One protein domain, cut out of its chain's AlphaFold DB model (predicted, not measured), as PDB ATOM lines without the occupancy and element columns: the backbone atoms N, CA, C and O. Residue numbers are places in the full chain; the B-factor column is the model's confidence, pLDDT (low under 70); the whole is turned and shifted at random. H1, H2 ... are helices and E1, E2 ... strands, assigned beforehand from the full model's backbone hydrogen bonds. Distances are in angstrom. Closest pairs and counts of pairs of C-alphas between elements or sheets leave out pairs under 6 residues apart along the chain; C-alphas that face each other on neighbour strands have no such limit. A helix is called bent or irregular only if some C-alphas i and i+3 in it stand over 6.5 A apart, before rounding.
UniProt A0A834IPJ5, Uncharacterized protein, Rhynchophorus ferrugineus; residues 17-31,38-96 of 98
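This is residues 17 to 31 and 38 to 96 of the 98 residues of an uncharacterized protein of Rhynchophorus ferrugineus (UniProt A0A834IPJ5). Near the middle of the model is a small two-stranded hairpin, E1 and E2; at one end of the longest axis H1, H4 and H5 gather in a cluster of helices, and at the other end are two short helices, H2 and H3, in a wide loop of the chain that runs out to H2 from residue 38 and comes back from H3 to E1. The printed part has 74 residues, and its elements follow along the chain as H1, H2, H3, E1, E2, H4, H5, five named helices and two named strands. The sheet has the order E1 - E2, antiparallel, and the class is mostly helix. The whole is compact, with a radius of gyration of the C-alphas of 12.4 A and spans of 35 by 25 by 18 A.

Start with H1, residues 17 to 29, which touches H4, residues 81 to 85; their closest C-alphas, those of Ala 21 and Glu 85, are 4.3 A apart. With its residues 24 to 29 alone, H1 touches H5, residues 87 to 95, the same way at a steep tilt of 50 degrees; the closest C-alphas are those of Val 24 and Ser 87, at 5.8 A. H4 and H5 touch only at the corner by their link, and only just, with 3 pairs of C-alphas within 8 A, the closest being Cys 84 and Val 90 at 6.3 A. Farther along, H2, residues 46 to 50, and H3, residues 55 to 58, are near each other, with 6 pairs of C-alphas within 10 A; neither touches a helix. Next look at the hairpin of E1, residues 69 to 71, and E2, residues 78 to 80, antiparallel at 175 degrees: N 70 and O 79 are 2.9 A apart and N 79 and O 70 are 2.8 A apart, both within hydrogen-bond range. E1 and H5 are near each other, and the closest C-alphas of E2 and H5 are those of Lys 78 and Leu 93, at 7.5 A. Every O i to N i+4 pair is within hydrogen-bond range in H2 and H5, against 7 of 9 in H1 and 0 of 1 in H4, where 2 of 2 O i to N i+3 pairs are; H3 is too short for an i+4 pair.

Find C-alpha 17 at (-113.716, 84.108, 21.734); from there H1 runs 17.9 A to C-alpha 29, and it is only just irregular, with C-alphas 20 and 23 6.8 A apart. H2 begins at C-alpha 46, (-104.967, 81.347, 30.470), and spans 6.1 A; H3 spans 5.1 A, E1 6.3 A, E2 6.6 A and H4 7.7 A. H5 runs 11.9 A to C-alpha 95 at (-116.865, 70.596, 3.355).

The C-alphas farthest apart, those of Ser 31 and Asn 53, are 35.8 A from each other. Residues 32 to 37 are not printed, and C-alphas 31 and 38 are 11.3 A apart across this cut, which falls in the link H1 to H2. Of the links that are printed whole, no link is long. The mean pLDDT of the printed part is 93.9, and no printed residue is under 70.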
ATOM      1  N   ASP A  17    -113.637  84.409  23.169       96.56
ATOM      2  CA  ASP A  17    -113.716  84.108  21.734       96.56
ATOM      3  C   ASP A  17    -114.004  82.618  21.509       96.56
ATOM      4  O   ASP A  17    -114.816  82.259  20.666       96.56
ATOM      5  N   CYS A  18    -113.431  81.739  22.342       95.81
ATOM      6  CA  CYS A  18    -113.774  80.316  22.319       95.81
ATOM      7  C   CYS A  18    -115.235  80.081  22.730       95.81
ATOM      8  O   CYS A  18    -115.891  79.232  22.140       95.81
ATOM      9  N   VAL A  19    -115.750  80.829  23.716       95.38
ATOM     10  CA  VAL A  19    -117.158  80.726  24.145       95.38
ATOM     11  C   VAL A  19    -118.110  81.147  23.024       95.38
ATOM     12  O   VAL A  19    -119.120  80.483  22.821       95.38
ATOM     13  N   ARG A  20    -117.794  82.211  22.275       96.19
ATOM     14  CA  ARG A  20    -118.627  82.656  21.144       96.19
ATOM     15  C   ARG A  20    -118.541  81.726  19.935       96.19
ATOM     16  O   ARG A  20    -119.558  81.489  19.294       96.19
ATOM     17  N   ALA A  21    -117.359  81.190  19.638       97.31
ATOM     18  CA  ALA A  21    -117.152  80.321  18.481       97.31
ATOM     19  C   ALA A  21    -117.697  78.898  18.679       97.31
ATOM     20  O   ALA A  21    -118.145  78.282  17.716       97.31
ATOM     21  N   TRP A  22    -117.655  78.359  19.904       95.56
ATOM     22  CA  TRP A  22    -117.988  76.952  20.153       95.56
ATOM     23  C   TRP A  22    -119.379  76.534  19.646       95.56
ATOM     24  O   TRP A  22    -119.430  75.533  18.938       95.56
ATOM     25  N   PRO A  23    -120.476  77.282  19.890       95.88
ATOM     26  CA  PRO A  23    -121.794  76.906  19.376       95.88
ATOM     27  C   PRO A  23    -121.842  76.797  17.848       95.88
ATOM     28  O   PRO A  23    -122.519  75.925  17.320       95.88
ATOM     29  N   VAL A  24    -121.107  77.659  17.137       97.81
ATOM     30  CA  VAL A  24    -121.036  77.631  15.669       97.81
ATOM     31  C   VAL A  24    -120.286  76.387  15.203       97.81
ATOM     32  O   VAL A  24    -120.788  75.640  14.371       97.81
ATOM     33  N   VAL A  25    -119.106  76.133  15.772       96.81
ATOM     34  CA  VAL A  25    -118.285  74.968  15.414       96.81
ATOM     35  C   VAL A  25    -118.994  73.655  15.748       96.81
ATOM     36  O   VAL A  25    -118.934  72.721  14.955       96.81
ATOM     37  N   GLU A  26    -119.667  73.582  16.897       95.06
ATOM     38  CA  GLU A  26    -120.414  72.401  17.334       95.06
ATOM     39  C   GLU A  26    -121.563  72.086  16.368       95.06
ATOM     40  O   GLU A  26    -121.633  70.958  15.889       95.06
ATOM     41  N   ILE A  27    -122.377  73.081  15.997       95.81
ATOM     42  CA  ILE A  27    -123.488  72.895  15.048       95.81
ATOM     43  C   ILE A  27    -122.977  72.464  13.670       95.81
ATOM     44  O   ILE A  27    -123.446  71.472  13.123       95.81
ATOM     45  N   GLU A  28    -121.990  73.165  13.105       96.12
ATOM     46  CA  GLU A  28    -121.469  72.805  11.779       96.12
ATOM     47  C   GLU A  28    -120.802  71.421  11.786       96.12
ATOM     48  O   GLU A  28    -120.818  70.721  10.773       96.12
ATOM     49  N   SER A  29    -120.253  70.978  12.926       94.12
ATOM     50  CA  SER A  29    -119.618  69.660  13.038       94.12
ATOM     51  C   SER A  29    -120.609  68.499  12.931       94.12
ATOM     52  O   SER A  29    -120.196  67.391  12.602       94.12
ATOM     53  N   GLU A  30    -121.908  68.745  13.138       92.81
ATOM     54  CA  GLU A  30    -122.968  67.749  12.923       92.81
ATOM     55  C   GLU A  30    -123.124  67.374  11.441       92.81
ATOM     56  O   GLU A  30    -123.688  66.327  11.132       92.81
ATOM     57  N   SER A  31    -122.618  68.210  10.525       89.62
ATOM     58  CA  SER A  31    -122.630  67.948   9.080       89.62
ATOM     59  C   SER A  31    -121.434  67.128   8.584       89.62
ATOM     60  O   SER A  31    -121.403  66.744   7.415       89.62
ATOM     61  N   PHE A  38    -113.312  64.503  14.429       93.44
ATOM     62  CA  PHE A  38    -113.307  65.823  15.050       93.44
ATOM     63  C   PHE A  38    -112.635  65.785  16.432       93.44
ATOM     64  O   PHE A  38    -113.106  65.117  17.359       93.44
ATOM     65  N   VAL A  39    -111.506  66.489  16.570       92.69
ATOM     66  CA  VAL A  39    -110.689  66.511  17.793       92.69
ATOM     67  C   VAL A  39    -110.713  67.898  18.421       92.69
ATOM     68  O   VAL A  39    -110.262  68.873  17.825       92.69
ATOM     69  N   VAL A  40    -111.170  67.966  19.671       92.38
ATOM     70  CA  VAL A  40    -111.122  69.179  20.495       92.38
ATOM     71  C   VAL A  40    -109.877  69.125  21.369       92.38
ATOM     72  O   VAL A  40    -109.668  68.154  22.095       92.38
ATOM     73  N   VAL A  41    -109.051  70.168  21.303       91.56
ATOM     74  CA  VAL A  41    -107.806  70.264  22.072       91.56
ATOM     75  C   VAL A  41    -107.875  71.462  23.005       91.56
ATOM     76  O   VAL A  41    -108.051  72.599  22.570       91.56
ATOM     77  N   GLU A  42    -107.693  71.212  24.297       90.31
ATOM     78  CA  GLU A  42    -107.617  72.259  25.309       90.31
ATOM     79  C   GLU A  42    -106.159  72.693  25.490       90.31
ATOM     80  O   GLU A  42    -105.271  71.875  25.734       90.31
ATOM     81  N   VAL A  43    -105.900  73.999  25.387       92.12
ATOM     82  CA  VAL A  43    -104.539  74.555  25.510       92.12
ATOM     83  C   VAL A  43    -104.065  74.708  26.963       92.12
ATOM     84  O   VAL A  43    -102.986  75.245  27.210       92.12
ATOM     85  N   GLY A  44    -104.875  74.257  27.923       90.50
ATOM     86  CA  GLY A  44    -104.721  74.536  29.346       90.50
ATOM     87  C   GLY A  44    -105.356  75.868  29.758       90.50
ATOM     88  O   GLY A  44    -106.231  76.420  29.081       90.50
ATOM     89  N   ASP A  45    -104.931  76.388  30.908       92.44
ATOM     90  CA  ASP A  45    -105.439  77.651  31.435       92.44
ATOM     91  C   ASP A  45    -104.881  78.887  30.692       92.44
ATOM     92  O   ASP A  45    -104.019  78.817  29.809       92.44
ATOM     93  N   ARG A  46    -105.386  80.069  31.064       93.00
ATOM     94  CA  ARG A  46    -104.967  81.347  30.470       93.00
ATOM     95  C   ARG A  46    -103.483  81.648  30.681       93.00
ATOM     96  O   ARG A  46    -102.903  82.339  29.846       93.00
ATOM     97  N   ALA A  47    -102.890  81.208  31.789       94.62
ATOM     98  CA  ALA A  47    -101.485  81.455  32.087       94.62
ATOM     99  C   ALA A  47    -100.590  80.586  31.192       94.62
ATOM    100  O   ALA A  47     -99.692  81.123  30.547       94.62
ATOM    101  N   VAL A  48    -100.916  79.297  31.053       94.50
ATOM    102  CA  VAL A  48    -100.258  78.352  30.136       94.50
ATOM    103  C   VAL A  48    -100.299  78.863  28.695       94.50
ATOM    104  O   VAL A  48     -99.270  78.886  28.024       94.50
ATOM    105  N   TRP A  49    -101.455  79.330  28.209       94.81
ATOM    106  CA  TRP A  49    -101.573  79.850  26.837       94.81
ATOM    107  C   TRP A  49    -100.768  81.137  26.589       94.81
ATOM    108  O   TRP A  49    -100.272  81.381  25.480       94.81
ATOM    109  N   LYS A  50    -100.674  82.004  27.605       94.19
ATOM    110  CA  LYS A  50     -99.964  83.286  27.506       94.19
ATOM    111  C   LYS A  50     -98.448  83.153  27.592       94.19
ATOM    112  O   LYS A  50     -97.769  84.090  27.180       94.19
ATOM    113  N   ASP A  51     -97.927  82.038  28.093       95.56
ATOM    114  CA  ASP A  51     -96.488  81.787  28.102       95.56
ATOM    115  C   ASP A  51     -95.950  81.759  26.653       95.56
ATOM    116  O   ASP A  51     -96.420  80.959  25.836       95.56
ATOM    117  N   PRO A  52     -94.954  82.591  26.294       92.94
ATOM    118  CA  PRO A  52     -94.273  82.498  25.001       92.94
ATOM    119  C   PRO A  52     -93.652  81.116  24.736       92.94
ATOM    120  O   PRO A  52     -93.427  80.739  23.585       92.94
ATOM    121  N   ASN A  53     -93.376  80.347  25.792       94.06
ATOM    122  CA  ASN A  53     -92.862  78.985  25.728       94.06
ATOM    123  C   ASN A  53     -93.943  77.904  25.657       94.06
ATOM    124  O   ASN A  53     -93.584  76.728  25.610       94.06
ATOM    125  N   CYS A  54     -95.223  78.284  25.602       94.38
ATOM    126  CA  CYS A  54     -96.340  77.364  25.431       94.38
ATOM    127  C   CYS A  54     -96.055  76.374  24.281       94.38
ATOM    128  O   CYS A  54     -95.762  76.810  23.159       94.38
ATOM    129  N   PRO A  55     -96.140  75.049  24.514       93.44
ATOM    130  CA  PRO A  55     -95.747  74.048  23.523       93.44
ATOM    131  C   PRO A  55     -96.564  74.155  22.231       93.44
ATOM    132  O   PRO A  55     -96.015  73.972  21.150       93.44
ATOM    133  N   PHE A  56     -97.834  74.561  22.318       93.50
ATOM    134  CA  PHE A  56     -98.695  74.790  21.155       93.50
ATOM    135  C   PHE A  56     -98.169  75.883  20.210       93.50
ATOM    136  O   PHE A  56     -98.320  75.763  18.996       93.50
ATOM    137  N   ARG A  57     -97.503  76.920  20.745       92.44
ATOM    138  CA  ARG A  57     -96.881  77.990  19.940       92.44
ATOM    139  C   ARG A  57     -95.627  77.512  19.213       92.44
ATOM    140  O   ARG A  57     -95.281  78.048  18.164       92.44
ATOM    141  N   LYS A  58     -94.937  76.526  19.789       91.44
ATOM    142  CA  LYS A  58     -93.660  75.993  19.296       91.44
ATOM    143  C   LYS A  58     -93.808  74.724  18.461       91.44
ATOM    144  O   LYS A  58     -92.852  74.347  17.788       91.44
ATOM    145  N   ASP A  59     -94.967  74.068  18.492       91.69
ATOM    146  CA  ASP A  59     -95.203  72.844  17.735       91.69
ATOM    147  C   ASP A  59     -95.106  73.127  16.224       91.69
ATOM    148  O   ASP A  59     -95.883  73.930  15.698       91.69
ATOM    149  N   PRO A  60     -94.179  72.485  15.492       89.88
ATOM    150  CA  PRO A  60     -93.971  72.770  14.076       89.88
ATOM    151  C   PRO A  60     -95.141  72.332  13.183       89.88
ATOM    152  O   PRO A  60     -95.238  72.824  12.060       89.88
ATOM    153  N   ARG A  61     -96.019  71.440  13.663       87.56
ATOM    154  CA  ARG A  61     -97.166  70.903  12.913       87.56
ATOM    155  C   ARG A  61     -98.335  71.880  12.879       87.56
ATOM    156  O   ARG A  61     -99.069  71.939  11.896       87.56
ATOM    157  N   THR A  62     -98.520  72.638  13.959       85.19
ATOM    158  CA  THR A  62     -99.690  73.507  14.134       85.19
ATOM    159  C   THR A  62     -99.327  74.983  14.218       85.19
ATOM    160  O   THR A  62    -100.064  75.797  13.664       85.19
ATOM    161  N   LYS A  63     -98.195  75.328  14.854       85.56
ATOM    162  CA  LYS A  63     -97.729  76.703  15.105       85.56
ATOM    163  C   LYS A  63     -98.878  77.606  15.567       85.56
ATOM    164  O   LYS A  63     -99.139  78.644  14.963       85.56
ATOM    165  N   LEU A  64     -99.608  77.175  16.599       92.69
ATOM    166  CA  LEU A  64    -100.814  77.867  17.056       92.69
ATOM    167  C   LEU A  64    -100.447  79.207  17.691       92.69
ATOM    168  O   LEU A  64     -99.790  79.256  18.730       92.69
ATOM    169  N   LEU A  65    -100.899  80.302  17.079       93.25
ATOM    170  CA  LEU A  65    -100.658  81.659  17.581       93.25
ATOM    171  C   LEU A  65    -101.902  82.281  18.223       93.25
ATOM    172  O   LEU A  65    -101.760  83.125  19.114       93.25
ATOM    173  N   VAL A  66    -103.089  81.822  17.815       95.75
ATOM    174  CA  VAL A  66    -104.408  82.363  18.173       95.75
ATOM    175  C   VAL A  66    -105.309  81.240  18.708       95.75
ATOM    176  O   VAL A  66    -105.171  80.084  18.314       95.75
ATOM    177  N   ILE A  67    -106.223  81.567  19.624       96.25
ATOM    178  CA  ILE A  67    -107.351  80.699  19.990       96.25
ATOM    179  C   ILE A  67    -108.660  81.503  19.901       96.25
ATOM    180  O   ILE A  67    -108.629  82.692  20.223       96.25
ATOM    181  N   PRO A  68    -109.789  80.879  19.521       97.25
ATOM    182  CA  PRO A  68    -109.882  79.521  18.977       97.25
ATOM    183  C   PRO A  68    -109.154  79.408  17.627       97.25
ATOM    184  O   PRO A  68    -109.018  80.393  16.905       97.25
ATOM    185  N   THR A  69    -108.658  78.214  17.308       97.50
ATOM    186  CA  THR A  69    -108.171  77.871  15.964       97.50
ATOM    187  C   THR A  69    -108.848  76.581  15.544       97.50
ATOM    188  O   THR A  69    -108.746  75.581  16.256       97.50
ATOM    189  N   LEU A  70    -109.499  76.598  14.387       96.69
ATOM    190  CA  LEU A  70    -110.041  75.417  13.730       96.69
ATOM    191  C   LEU A  70    -109.157  75.098  12.525       96.69
ATOM    192  O   LEU A  70    -108.893  75.969  11.704       96.69
ATOM    193  N   LYS A  71    -108.639  73.874  12.430       94.00
ATOM    194  CA  LYS A  71    -107.645  73.497  11.418       94.00
ATOM    195  C   LYS A  71    -107.960  72.121  10.856       94.00
ATOM    196  O   LYS A  71    -108.210  71.192  11.622       94.00
ATOM    197  N   ARG A  72    -107.811  71.971   9.539       92.44
ATOM    198  CA  ARG A  72    -107.766  70.655   8.901       92.44
ATOM    199  C   ARG A  72    -106.381  70.038   9.099       92.44
ATOM    200  O   ARG A  72    -105.348  70.660   8.825       92.44
ATOM    201  N   TRP A  73    -106.340  68.842   9.681       91.31
ATOM    202  CA  TRP A  73    -105.079  68.203  10.056       91.31
ATOM    203  C   TRP A  73    -104.189  67.964   8.828       91.31
ATOM    204  O   TRP A  73    -104.682  67.592   7.773       91.31
ATOM    205  N   ASN A  74    -102.878  68.199   8.964       89.25
ATOM    206  CA  ASN A  74    -101.878  68.117   7.885       89.25
ATOM    207  C   ASN A  74    -102.115  68.999   6.641       89.25
ATOM    208  O   ASN A  74    -101.322  68.928   5.708       89.25
ATOM    209  N   GLN A  75    -103.114  69.879   6.659       90.00
ATOM    210  CA  GLN A  75    -103.426  70.792   5.565       90.00
ATOM    211  C   GLN A  75    -103.155  72.259   5.962       90.00
ATOM    212  O   GLN A  75    -103.072  72.574   7.163       90.00
ATOM    213  N   PRO A  76    -102.942  73.185   5.006       89.94
ATOM    214  CA  PRO A  76    -102.713  74.599   5.311       89.94
ATOM    215  C   PRO A  76    -103.972  75.336   5.797       89.94
ATOM    216  O   PRO A  76    -103.835  76.317   6.532       89.94
ATOM    217  N   GLN A  77    -105.171  74.869   5.434       93.06
ATOM    218  CA  GLN A  77    -106.446  75.508   5.757       93.06
ATOM    219  C   GLN A  77    -106.680  75.563   7.273       93.06
ATOM    220  O   GLN A  77    -106.586  74.560   7.995       93.06
ATOM    221  N   LYS A  78    -106.990  76.766   7.757       95.25
ATOM    222  CA  LYS A  78    -107.360  77.039   9.144       95.25
ATOM    223  C   LYS A  78    -108.205  78.306   9.241       95.25
ATOM    224  O   LYS A  78    -108.065  79.206   8.417       95.25
ATOM    225  N   LEU A  79    -109.004  78.381  10.294       97.69
ATOM    226  CA  LEU A  79    -109.694  79.573  10.765       97.69
ATOM    227  C   LEU A  79    -109.145  79.928  12.145       97.69
ATOM    228  O   LEU A  79    -108.882  79.043  12.960       97.69
ATOM    229  N   GLU A  80    -108.964  81.216  12.405       97.19
ATOM    230  CA  GLU A  80    -108.414  81.726  13.658       97.19
ATOM    231  C   GLU A  80    -109.305  82.833  14.230       97.19
ATOM    232  O   GLU A  80    -109.826  83.675  13.500       97.19
ATOM    233  N   GLY A  81    -109.462  82.853  15.555       97.25
ATOM    234  CA  GLY A  81    -110.172  83.917  16.262       97.25
ATOM    235  C   GLY A  81    -111.638  84.039  15.838       97.25
ATOM    236  O   GLY A  81    -112.393  83.071  15.912       97.25
ATOM    237  N   ASP A  82    -112.021  85.236  15.388       97.81
ATOM    238  CA  ASP A  82    -113.388  85.592  14.985       97.81
ATOM    239  C   ASP A  82    -113.867  84.833  13.739       97.81
ATOM    240  O   ASP A  82    -115.067  84.722  13.501       97.81
ATOM    241  N   GLN A  83    -112.953  84.285  12.936       98.31
ATOM    242  CA  GLN A  83    -113.312  83.446  11.794       98.31
ATOM    243  C   GLN A  83    -114.043  82.170  12.228       98.31
ATOM    244  O   GLN A  83    -114.903  81.688  11.501       98.31
ATOM    245  N   CYS A  84    -113.745  81.655  13.424       98.25
ATOM    246  CA  CYS A  84    -114.426  80.491  13.992       98.25
ATOM    247  C   CYS A  84    -115.867  80.803  14.443       98.25
ATOM    248  O   CYS A  84    -116.608  79.885  14.774       98.25
ATOM    249  N   GLU A  85    -116.267  82.080  14.481       98.06
ATOM    250  CA  GLU A  85    -117.635  82.519  14.799       98.06
ATOM    251  C   GLU A  85    -118.519  82.613  13.536       98.06
ATOM    252  O   GLU A  85    -119.704  82.929  13.625       98.06
ATOM    253  N   LYS A  86    -117.953  82.361  12.347       98.38
ATOM    254  CA  LYS A  86    -118.616  82.537  11.049       98.38
ATOM    255  C   LYS A  86    -119.012  81.171  10.489       98.38
ATOM    256  O   LYS A  86    -118.158  80.434  10.002       98.38
ATOM    257  N   SER A  87    -120.299  80.832  10.601       97.94
ATOM    258  CA  SER A  87    -120.863  79.532  10.183       97.94
ATOM    259  C   SER A  87    -120.524  79.199   8.730       97.94
ATOM    260  O   SER A  87    -120.080  78.092   8.456       97.94
ATOM    261  N   ASP A  88    -120.591  80.172   7.820       97.75
ATOM    262  CA  ASP A  88    -120.215  80.001   6.415       97.75
ATOM    263  C   ASP A  88    -118.747  79.582   6.241       97.75
ATOM    264  O   ASP A  88    -118.466  78.645   5.500       97.75
ATOM    265  N   LEU A  89    -117.812  80.210   6.959       97.94
ATOM    266  CA  LEU A  89    -116.395  79.837   6.894       97.94
ATOM    267  C   LEU A  89    -116.127  78.466   7.514       97.94
ATOM    268  O   LEU A  89    -115.332  77.697   6.976       97.94
ATOM    269  N   VAL A  90    -116.764  78.163   8.647       97.81
ATOM    270  CA  VAL A  90    -116.628  76.862   9.315       97.81
ATOM    271  C   VAL A  90    -117.171  75.752   8.417       97.81
ATOM    272  O   VAL A  90    -116.482  74.758   8.196       97.81
ATOM    273  N   SER A  91    -118.350  75.965   7.834       95.88
ATOM    274  CA  SER A  91    -118.973  75.049   6.884       95.88
ATOM    275  C   SER A  91    -118.096  74.841   5.650       95.88
ATOM    276  O   SER A  91    -117.867  73.704   5.242       95.88
ATOM    277  N   MET A  92    -117.523  75.915   5.093       95.25
ATOM    278  CA  MET A  92    -116.560  75.813   3.992       95.25
ATOM    279  C   MET A  92    -115.334  74.989   4.386       95.25
ATOM    280  O   MET A  92    -114.917  74.143   3.612       95.25
ATOM    281  N   LEU A  93    -114.773  75.186   5.583       95.19
ATOM    282  CA  LEU A  93    -113.608  74.421   6.035       95.19
ATOM    283  C   LEU A  93    -113.918  72.925   6.225       95.19
ATOM    284  O   LEU A  93    -113.045  72.094   5.980       95.19
ATOM    285  N   PHE A  94    -115.122  72.581   6.691       92.94
ATOM    286  CA  PHE A  94    -115.550  71.194   6.899       92.94
ATOM    287  C   PHE A  94    -115.886  70.457   5.607       92.94
ATOM    288  O   PHE A  94    -115.634  69.259   5.521       92.94
ATOM    289  N   ASN A  95    -116.412  71.173   4.617       87.00
ATOM    290  CA  ASN A  95    -116.865  70.596   3.355       87.00
ATOM    291  C   ASN A  95    -115.879  70.802   2.196       87.00
ATOM    292  O   ASN A  95    -116.187  70.411   1.074       87.00
ATOM    293  N   ASP A  96    -114.721  71.426   2.435       81.25
ATOM    294  CA  ASP A  96    -113.671  71.568   1.421       81.25
ATOM    295  C   ASP A  96    -113.239  70.157   0.975       81.25
ATOM    296  O   ASP A  96    -112.885  69.311   1.802       81.25
TER     297      ASP A  96